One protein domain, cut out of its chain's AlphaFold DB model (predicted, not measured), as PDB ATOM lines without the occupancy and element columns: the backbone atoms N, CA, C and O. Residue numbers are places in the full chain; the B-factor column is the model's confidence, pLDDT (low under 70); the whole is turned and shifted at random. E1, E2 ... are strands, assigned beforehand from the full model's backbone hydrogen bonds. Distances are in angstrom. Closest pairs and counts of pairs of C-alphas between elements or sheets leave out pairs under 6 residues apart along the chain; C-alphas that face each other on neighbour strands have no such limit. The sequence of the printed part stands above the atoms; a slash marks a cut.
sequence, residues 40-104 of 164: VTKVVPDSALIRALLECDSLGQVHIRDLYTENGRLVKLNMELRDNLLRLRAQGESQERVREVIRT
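This is residues 40 to 104 of the 164 residues of an uncharacterized protein of Alistipes sp. AF17-16 (UniProt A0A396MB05). Two slender two-stranded hairpins, E1 with E2 and E3 with E4, run loosely side by side with their turns toward the same end, and the tail that holds E5 draws the model out at the other end. Residues 40 to 48 run toward that other end as well, and few C-alphas come close between the two hairpins. The printed part has 65 residues, with no named helix and five named strands in the order E1, E2, E3, E4, E5, and its class is all strand. Each hairpin is an antiparallel sheet of two strands, in the orders E1 - E2 and E3 - E4. The whole is extended, with a radius of gyration of the C-alphas of 19.1 A, and its outline is a rod of 71 by 19 by 11 A, in which the tail with E5 makes part of the length.

E1 is residues 49 to 56, 23.2 A from first to last C-alpha, and begins with C-alpha 49 at (290.683, 370.630, 272.146). E2, residues 62 to 70, is the longest strand with 9 residues; it measures 23.4 A and bends by 54 degrees at residue 65. E3, residues 75 to 82, measures 22.7 A and begins with C-alpha 75 at (294.928, 377.139, 266.142). E4 is residues 85 to 92, 22.6 A long. E5 is residues 99 to 103 and ends with C-alpha 103 at (282.503, 400.449, 246.974).

E1 and E2 form a hairpin over a tight link, antiparallel at 163 degrees between their directions. N 51 and O 68 are within hydrogen-bond range at 2.8 A, and so are N 55 and O 63 at 2.9 A. A tight link of 4 residues leads from E2 to E3. These two have 3 pairs of C-alphas within 8 A, the closest being those of Thr 69 and Leu 77 at 7.1 A. E1 and E3 are near each other, with 5 pairs of C-alphas within 10 A. E3 and E4 form the second hairpin over a tight link of 2 residues, antiparallel at 165 degrees. Here N 78 and O 89 are within hydrogen-bond range at 2.9 A, as are N 87 and O 80 at 2.8 A. E4 is apart from E1 and E2. E5 pairs with no named strand and is apart from E1, E2, E3 and E4.

The two C-alphas farthest apart are those of Leu 59 and Thr 104, at 70.6 A, while those of Val 40 and Thr 104, the first and last printed, are 15.1 A apart. The printed part has no cut and no long link; the link from E4 to E5, 6 residues, is short. The mean pLDDT of the printed part is 83.9, and residues 40 to 43 and 95 to 104 are under 70.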
ATOM      1  N   VAL A  40     285.781 394.652 257.914       56.22
ATOM      2  CA  VAL A  40     286.645 393.549 258.352       56.22
ATOM      3  C   VAL A  40     285.943 392.251 257.966       56.22
ATOM      4  O   VAL A  40     284.893 391.915 258.512       56.22
ATOM      5  N   THR A  41     286.501 391.555 256.982       58.53
ATOM      6  CA  THR A  41     285.916 390.333 256.433       58.53
ATOM      7  C   THR A  41     285.944 389.231 257.482       58.53
ATOM      8  O   THR A  41     286.995 388.907 258.026       58.53
ATOM      9  N   LYS A  42     284.744 388.723 257.785       60.41
ATOM     10  CA  LYS A  42     284.400 387.479 258.493       60.41
ATOM     11  C   LYS A  42     285.511 386.895 259.376       60.41
ATOM     12  O   LYS A  42     286.342 386.126 258.905       60.41
ATOM     13  N   VAL A  43     285.425 387.154 260.681       67.62
ATOM     14  CA  VAL A  43     286.174 386.373 261.673       67.62
ATOM     15  C   VAL A  43     285.581 384.965 261.701       67.62
ATOM     16  O   VAL A  43     284.449 384.779 262.149       67.62
ATOM     17  N   VAL A  44     286.308 383.974 261.182       75.50
ATOM     18  CA  VAL A  44     285.862 382.573 261.246       75.50
ATOM     19  C   VAL A  44     286.129 382.048 262.660       75.50
ATOM     20  O   VAL A  44     287.280 382.105 263.092       75.50
ATOM     21  N   PRO A  45     285.122 381.566 263.405       80.31
ATOM     22  CA  PRO A  45     285.375 380.960 264.704       80.31
ATOM     23  C   PRO A  45     286.213 379.691 264.521       80.31
ATOM     24  O   PRO A  45     285.975 378.913 263.598       80.31
ATOM     25  N   ASP A  46     287.196 379.494 265.393       87.44
ATOM     26  CA  ASP A  46     288.038 378.303 265.411       87.44
ATOM     27  C   ASP A  46     288.235 377.818 266.848       87.44
ATOM     28  O   ASP A  46     288.235 378.618 267.787       87.44
ATOM     29  N   SER A  47     288.385 376.508 267.015       90.00
ATOM     30  CA  SER A  47     288.518 375.863 268.319       90.00
ATOM     31  C   SER A  47     289.491 374.697 268.242       90.00
ATOM     32  O   SER A  47     289.477 373.948 267.271       90.00
ATOM     33  N   ALA A  48     290.275 374.511 269.298       94.25
ATOM     34  CA  ALA A  48     291.156 373.366 269.481       94.25
ATOM     35  C   ALA A  48     290.867 372.719 270.844       94.25
ATOM     36  O   ALA A  48     290.439 373.412 271.774       94.25
ATOM     37  N   LEU A  49     291.079 371.409 270.969       93.94
ATOM     38  CA  LEU A  49     290.683 370.630 272.146       93.94
ATOM     39  C   LEU A  49     291.870 369.882 272.753       93.94
ATOM     40  O   LEU A  49     292.685 369.294 272.047       93.94
ATOM     41  N   ILE A  50     291.912 369.839 274.084       94.19
ATOM     42  CA  ILE A  50     292.797 368.963 274.855       94.19
ATOM     43  C   ILE A  50     291.922 368.151 275.801       94.19
ATOM     44  O   ILE A  50     291.072 368.710 276.497       94.19
ATOM     45  N   ARG A  51     292.126 366.835 275.831       94.44
ATOM     46  CA  ARG A  51     291.398 365.909 276.700       94.44
ATOM     47  C   ARG A  51     292.396 365.040 277.454       94.44
ATOM     48  O   ARG A  51     293.254 364.425 276.832       94.44
ATOM     49  N   ALA A  52     292.257 364.976 278.774       93.94
ATOM     50  CA  ALA A  52     293.054 364.113 279.638       93.94
ATOM     51  C   ALA A  52     292.124 363.195 280.435       93.94
ATOM     52  O   ALA A  52     291.189 363.676 281.080       93.94
ATOM     53  N   LEU A  53     292.380 361.890 280.389       94.81
ATOM     54  CA  LEU A  53     291.734 360.912 281.254       94.81
ATOM     55  C   LEU A  53     292.598 360.717 282.497       94.81
ATOM     56  O   LEU A  53     293.749 360.290 282.395       94.81
ATOM     57  N   LEU A  54     292.031 361.032 283.656       94.50
ATOM     58  CA  LEU A  54     292.669 360.849 284.953       94.50
ATOM     59  C   LEU A  54     292.112 359.592 285.617       94.50
ATOM     60  O   LEU A  54     290.893 359.449 285.723       94.50
ATOM     61  N   GLU A  55     292.991 358.709 286.077       95.38
ATOM     62  CA  GLU A  55     292.618 357.503 286.815       95.38
ATOM     63  C   GLU A  55     293.369 357.403 288.135       95.38
ATOM     64  O   GLU A  55     294.513 357.839 288.255       95.38
ATOM     65  N   CYS A  56     292.708 356.821 289.134       95.88
ATOM     66  CA  CYS A  56     293.323 356.507 290.415       95.88
ATOM     67  C   CYS A  56     293.881 355.085 290.390       95.88
ATOM     68  O   CYS A  56     293.213 354.162 289.919       95.88
ATOM     69  N   ASP A  57     295.074 354.898 290.942       94.25
ATOM     70  CA  ASP A  57     295.575 353.566 291.267       94.25
ATOM     71  C   ASP A  57     294.924 353.009 292.554       94.25
ATOM     72  O   ASP A  57     294.088 353.647 293.202       94.25
ATOM     73  N   SER A  58     295.320 351.798 292.946       94.88
ATOM     74  CA  SER A  58     294.838 351.137 294.165       94.88
ATOM     75  C   SER A  58     295.281 351.814 295.468       94.88
ATOM     76  O   SER A  58     294.701 351.535 296.519       94.88
ATOM     77  N   LEU A  59     296.284 352.693 295.417       95.56
ATOM     78  CA  LEU A  59     296.773 353.496 296.539       95.56
ATOM     79  C   LEU A  59     296.123 354.894 296.574       95.56
ATOM     80  O   LEU A  59     296.427 355.684 297.467       95.56
ATOM     81  N   GLY A  60     295.220 355.198 295.632       93.06
ATOM     82  CA  GLY A  60     294.527 356.481 295.518       93.06
ATOM     83  C   GLY A  60     295.332 357.579 294.814       93.06
ATOM     84  O   GLY A  60     294.956 358.748 294.899       93.06
ATOM     85  N   GLN A  61     296.428 357.243 294.130       93.94
ATOM     86  CA  GLN A  61     297.242 358.197 293.379       93.94
ATOM     87  C   GLN A  61     296.665 358.418 291.980       93.94
ATOM     88  O   GLN A  61     296.408 357.471 291.236       93.94
ATOM     89  N   VAL A  62     296.480 359.687 291.613       92.81
ATOM     90  CA  VAL A  62     295.945 360.079 290.306       92.81
ATOM     91  C   VAL A  62     297.066 360.102 289.270       92.81
ATOM     92  O   VAL A  62     298.068 360.792 289.453       92.81
ATOM     93  N   HIS A  63     296.868 359.410 288.154       91.44
ATOM     94  CA  HIS A  63     297.748 359.453 286.993       91.44
ATOM     95  C   HIS A  63     296.954 359.747 285.718       91.44
ATOM     96  O   HIS A  63     295.750 359.507 285.629       91.44
ATOM     97  N   ILE A  64     297.639 360.291 284.713       91.50
ATOM     98  CA  ILE A  64     297.062 360.491 283.383       91.50
ATOM     99  C   ILE A  64     297.123 359.145 282.659       91.50
ATOM    100  O   ILE A  64     298.216 358.664 282.357       91.50
ATOM    101  N   ARG A  65     295.967 358.536 282.387       92.00
ATOM    102  CA  ARG A  65     295.875 357.297 281.600       92.00
ATOM    103  C   ARG A  65     295.921 357.568 280.106       92.00
ATOM    104  O   ARG A  65     296.527 356.801 279.366       92.00
ATOM    105  N   ASP A  66     295.242 358.622 279.673       91.31
ATOM    106  CA  ASP A  66     295.155 358.977 278.262       91.31
ATOM    107  C   ASP A  66     295.207 360.492 278.089       91.31
ATOM    108  O   ASP A  66     294.707 361.249 278.928       91.31
ATOM    109  N   LEU A  67     295.837 360.931 277.007       91.12
ATOM    110  CA  LEU A  67     296.050 362.335 276.704       91.12
ATOM    111  C   LEU A  67     295.919 362.553 275.200       91.12
ATOM    112  O   LEU A  67     296.722 362.069 274.405       91.12
ATOM    113  N   TYR A  68     294.900 363.313 274.823       92.19
ATOM    114  CA  TYR A  68     294.506 363.533 273.443       92.19
ATOM    115  C   TYR A  68     294.454 365.024 273.116       92.19
ATOM    116  O   TYR A  68     293.985 365.838 273.917       92.19
ATOM    117  N   THR A  69     294.884 365.370 271.905       93.25
ATOM    118  CA  THR A  69     294.854 366.737 271.383       93.25
ATOM    119  C   THR A  69     294.233 366.774 269.997       93.25
ATOM    120  O   THR A  69     294.591 365.972 269.135       93.25
ATOM    121  N   GLU A  70     293.372 367.756 269.770       94.88
ATOM    122  CA  GLU A  70     292.742 368.028 268.485       94.88
ATOM    123  C   GLU A  70     293.063 369.457 268.056       94.88
ATOM    124  O   GLU A  70     292.784 370.417 268.779       94.88
ATOM    125  N   ASN A  71     293.672 369.590 266.881       94.75
ATOM    126  CA  ASN A  71     294.008 370.889 266.317       94.75
ATOM    127  C   ASN A  71     292.771 371.538 265.698       94.75
ATOM    128  O   ASN A  71     291.998 370.875 265.008       94.75
ATOM    129  N   GLY A  72     292.643 372.848 265.895       91.19
ATOM    130  CA  GLY A  72     291.725 373.674 265.126       91.19
ATOM    131  C   GLY A  72     292.263 373.952 263.723       91.19
ATOM    132  O   GLY A  72     293.383 373.576 263.357       91.19
ATOM    133  N   ARG A  73     291.460 374.649 262.923       88.38
ATOM    134  CA  ARG A  73     291.818 375.049 261.558       88.38
ATOM    135  C   ARG A  73     292.900 376.130 261.537       88.38
ATOM    136  O   ARG A  73     293.727 376.144 260.633       88.38
ATOM    137  N   LEU A  74     292.862 377.046 262.497       88.50
ATOM    138  CA  LEU A  74     293.759 378.196 262.636       88.50
ATOM    139  C   LEU A  74     294.640 378.078 263.878       88.50
ATOM    140  O   LEU A  74     295.721 378.655 263.918       88.50
ATOM    141  N   VAL A  75     294.191 377.349 264.898       91.00
ATOM    142  CA  VAL A  75     294.928 377.139 266.142       91.00
ATOM    143  C   VAL A  75     295.479 375.720 266.191       91.00
ATOM    144  O   VAL A  75     294.737 374.751 266.337       91.00
ATOM    145  N   LYS A  76     296.806 375.597 266.132       93.25
ATOM    146  CA  LYS A  76     297.515 374.326 266.327       93.25
ATOM    147  C   LYS A  76     297.986 374.200 267.771       93.25
ATOM    148  O   LYS A  76     298.509 375.155 268.347       93.25
ATOM    149  N   LEU A  77     297.824 373.018 268.349       94.38
ATOM    150  CA  LEU A  77     298.272 372.669 269.688       94.38
ATOM    151  C   LEU A  77     299.524 371.800 269.594       94.38
ATOM    152  O   LEU A  77     299.515 370.736 268.984       94.38
ATOM    153  N   ASN A  78     300.597 372.247 270.238       92.50
ATOM    154  CA  ASN A  78     301.795 371.445 270.446       92.50
ATOM    155  C   ASN A  78     301.878 371.065 271.921       92.50
ATOM    156  O   ASN A  78     301.856 371.939 272.794       92.50
ATOM    157  N   MET A  79     301.977 369.768 272.181       90.94
ATOM    158  CA  MET A  79     301.993 369.202 273.521       90.94
ATOM    159  C   MET A  79     303.296 368.452 273.774       90.94
ATOM    160  O   MET A  79     303.741 367.670 272.937       90.94
ATOM    161  N   GLU A  80     303.882 368.674 274.944       90.94
ATOM    162  CA  GLU A  80     305.073 367.973 275.416       90.94
ATOM    163  C   GLU A  80     304.874 367.589 276.885       90.94
ATOM    164  O   GLU A  80     304.583 368.448 277.715       90.94
ATOM    165  N   LEU A  81     305.035 366.307 277.214       88.12
ATOM    166  CA  LEU A  81     305.035 365.813 278.589       88.12
ATOM    167  C   LEU A  81     306.427 365.250 278.896       88.12
ATOM    168  O   LEU A  81     306.797 364.193 278.386       88.12
ATOM    169  N   ARG A  82     307.210 365.978 279.697       89.81
ATOM    170  CA  ARG A  82     308.544 365.566 280.171       89.81
ATOM    171  C   ARG A  82     308.686 365.891 281.646       89.81
ATOM    172  O   ARG A  82     308.207 366.932 282.080       89.81
ATOM    173  N   ASP A  83     309.349 365.014 282.395       91.12
ATOM    174  CA  ASP A  83     309.667 365.223 283.814       91.12
ATOM    175  C   ASP A  83     308.435 365.612 284.659       91.12
ATOM    176  O   ASP A  83     308.483 366.523 285.480       91.12
ATOM    177  N   ASN A  84     307.297 364.943 284.417       86.44
ATOM    178  CA  ASN A  84     305.990 365.227 285.033       86.44
ATOM    179  C   ASN A  84     305.438 366.645 284.784       86.44
ATOM    180  O   ASN A  84     304.514 367.083 285.469       86.44
ATOM    181  N   LEU A  85     305.959 367.358 283.785       91.00
ATOM    182  CA  LEU A  85     305.528 368.698 283.412       91.00
ATOM    183  C   LEU A  85     304.864 368.666 282.035       91.00
ATOM    184  O   LEU A  85     305.500 368.386 281.016       91.00
ATOM    185  N   LEU A  86     303.567 368.974 282.013       90.75
ATOM    186  CA  LEU A  86     302.789 369.109 280.788       90.75
ATOM    187  C   LEU A  86     302.949 370.526 280.223       90.75
ATOM    188  O   LEU A  86     302.458 371.497 280.801       90.75
ATOM    189  N   ARG A  87     303.627 370.651 279.081       92.75
ATOM    190  CA  ARG A  87     303.733 371.896 278.312       92.75
ATOM    191  C   ARG A  87     302.746 371.874 277.161       92.75
ATOM    192  O   ARG A  87     302.758 370.973 276.328       92.75
ATOM    193  N   LEU A  88     301.929 372.918 277.100       92.31
ATOM    194  CA  LEU A  88     300.933 373.126 276.059       92.31
ATOM    195  C   LEU A  88     301.209 374.466 275.393       92.31
ATOM    196  O   LEU A  88     301.270 375.501 276.059       92.31
ATOM    197  N   ARG A  89     301.386 374.456 274.074       92.94
ATOM    198  CA  ARG A  89     301.563 375.669 273.276       92.94
ATOM    199  C   ARG A  89     300.489 375.728 272.201       92.94
ATOM    200  O   ARG A  89     300.498 374.919 271.279       92.94
ATOM    201  N   ALA A  90     299.615 376.724 272.303       92.81
ATOM    202  CA  ALA A  90     298.682 377.082 271.246       92.81
ATOM    203  C   ALA A  90     299.345 378.085 270.292       92.81
ATOM    204  O   ALA A  90     299.823 379.137 270.718       92.81
ATOM    205  N   GLN A  91     299.401 377.747 269.009       91.69
ATOM    206  CA  GLN A  91     299.889 378.612 267.941       91.69
ATOM    207  C   GLN A  91     298.707 378.977 267.050       91.69
ATOM    208  O   GLN A  91     298.181 378.120 266.347       91.69
ATOM    209  N   GLY A  92     298.277 380.237 267.123       87.56
ATOM    210  CA  GLY A  92     297.235 380.780 266.257       87.56
ATOM    211  C   GLY A  92     297.833 381.365 264.984       87.56
ATOM    212  O   GLY A  92     298.745 382.190 265.045       87.56
ATOM    213  N   GLU A  93     297.308 380.954 263.839       80.69
ATOM    214  CA  GLU A  93     297.583 381.567 262.549       80.69
ATOM    215  C   GLU A  93     296.666 382.782 262.360       80.69
ATOM    216  O   GLU A  93     295.466 382.748 262.647       80.69
ATOM    217  N   SER A  94     297.255 383.896 261.927       70.38
ATOM    218  CA  SER A  94     296.517 385.131 261.674       70.38
ATOM    219  C   SER A  94     295.552 384.899 260.515       70.38
ATOM    220  O   SER A  94     295.986 384.538 259.423       70.38
ATOM    221  N   GLN A  95     294.260 385.167 260.718       68.25
ATOM    222  CA  GLN A  95     293.320 385.207 259.599       68.25
ATOM    223  C   GLN A  95     293.749 386.309 258.635       68.25
ATOM    224  O   GLN A  95     293.948 387.454 259.050       68.25
ATOM    225  N   GLU A  96     293.887 385.970 257.353       62.19
ATOM    226  CA  GLU A  96     294.056 386.976 256.314       62.19
ATOM    227  C   GLU A  96     292.889 387.957 256.411       62.19
ATOM    228  O   GLU A  96     291.724 387.610 256.204       62.19
ATOM    229  N   ARG A  97     293.206 389.205 256.766       57.47
ATOM    230  CA  ARG A  97     292.270 390.317 256.653       57.47
ATOM    231  C   ARG A  97     292.028 390.539 255.171       57.47
ATOM    232  O   ARG A  97     292.677 391.380 254.553       57.47
ATOM    233  N   VAL A  98     291.094 389.795 254.593       54.62
ATOM    234  CA  VAL A  98     290.548 390.175 253.296       54.62
ATOM    235  C   VAL A  98     289.907 391.538 253.531       54.62
ATOM    236  O   VAL A  98     289.114 391.717 254.454       54.62
ATOM    237  N   ARG A  99     290.337 392.553 252.794       54.66
ATOM    238  CA  ARG A  99     289.719 393.874 252.838       54.66
ATOM    239  C   ARG A  99     288.685 393.864 251.723       54.66
ATOM    240  O   ARG A  99     289.014 394.172 250.581       54.66
ATOM    241  N   GLU A 100     287.464 393.421 252.019       53.28
ATOM    242  CA  GLU A 100     286.361 393.579 251.072       53.28
ATOM    243  C   GLU A 100     285.996 395.064 251.035       53.28
ATOM    244  O   GLU A 100     285.232 395.580 251.852       53.28
ATOM    245  N   VAL A 101     286.615 395.779 250.094       54.34
ATOM    246  CA  VAL A 101     286.256 397.158 249.774       54.34
ATOM    247  C   VAL A 101     284.945 397.107 249.002       54.34
ATOM    248  O   VAL A 101     284.923 397.075 247.770       54.34
ATOM    249  N   ILE A 102     283.832 397.080 249.731       56.06
ATOM    250  CA  ILE A 102     282.519 397.304 249.136       56.06
ATOM    251  C   ILE A 102     282.469 398.791 248.789       56.06
ATOM    252  O   ILE A 102     282.211 399.642 249.644       56.06
ATOM    253  N   ARG A 103     282.770 399.119 247.529       56.78
ATOM    254  CA  ARG A 103     282.503 400.449 246.974       56.78
ATOM    255  C   ARG A 103     280.990 400.636 247.001       56.78
ATOM    256  O   ARG A 103     280.299 400.136 246.124       56.78
ATOM    257  N   THR A 104     280.472 401.262 248.056       54.38
ATOM    258  CA  THR A 104     279.060 401.643 248.088       54.38
ATOM    259  C   THR A 104     278.852 402.719 247.033       54.38
ATOM    260  O   THR A 104     279.662 403.642 246.919       54.38
TER     261      THR A 104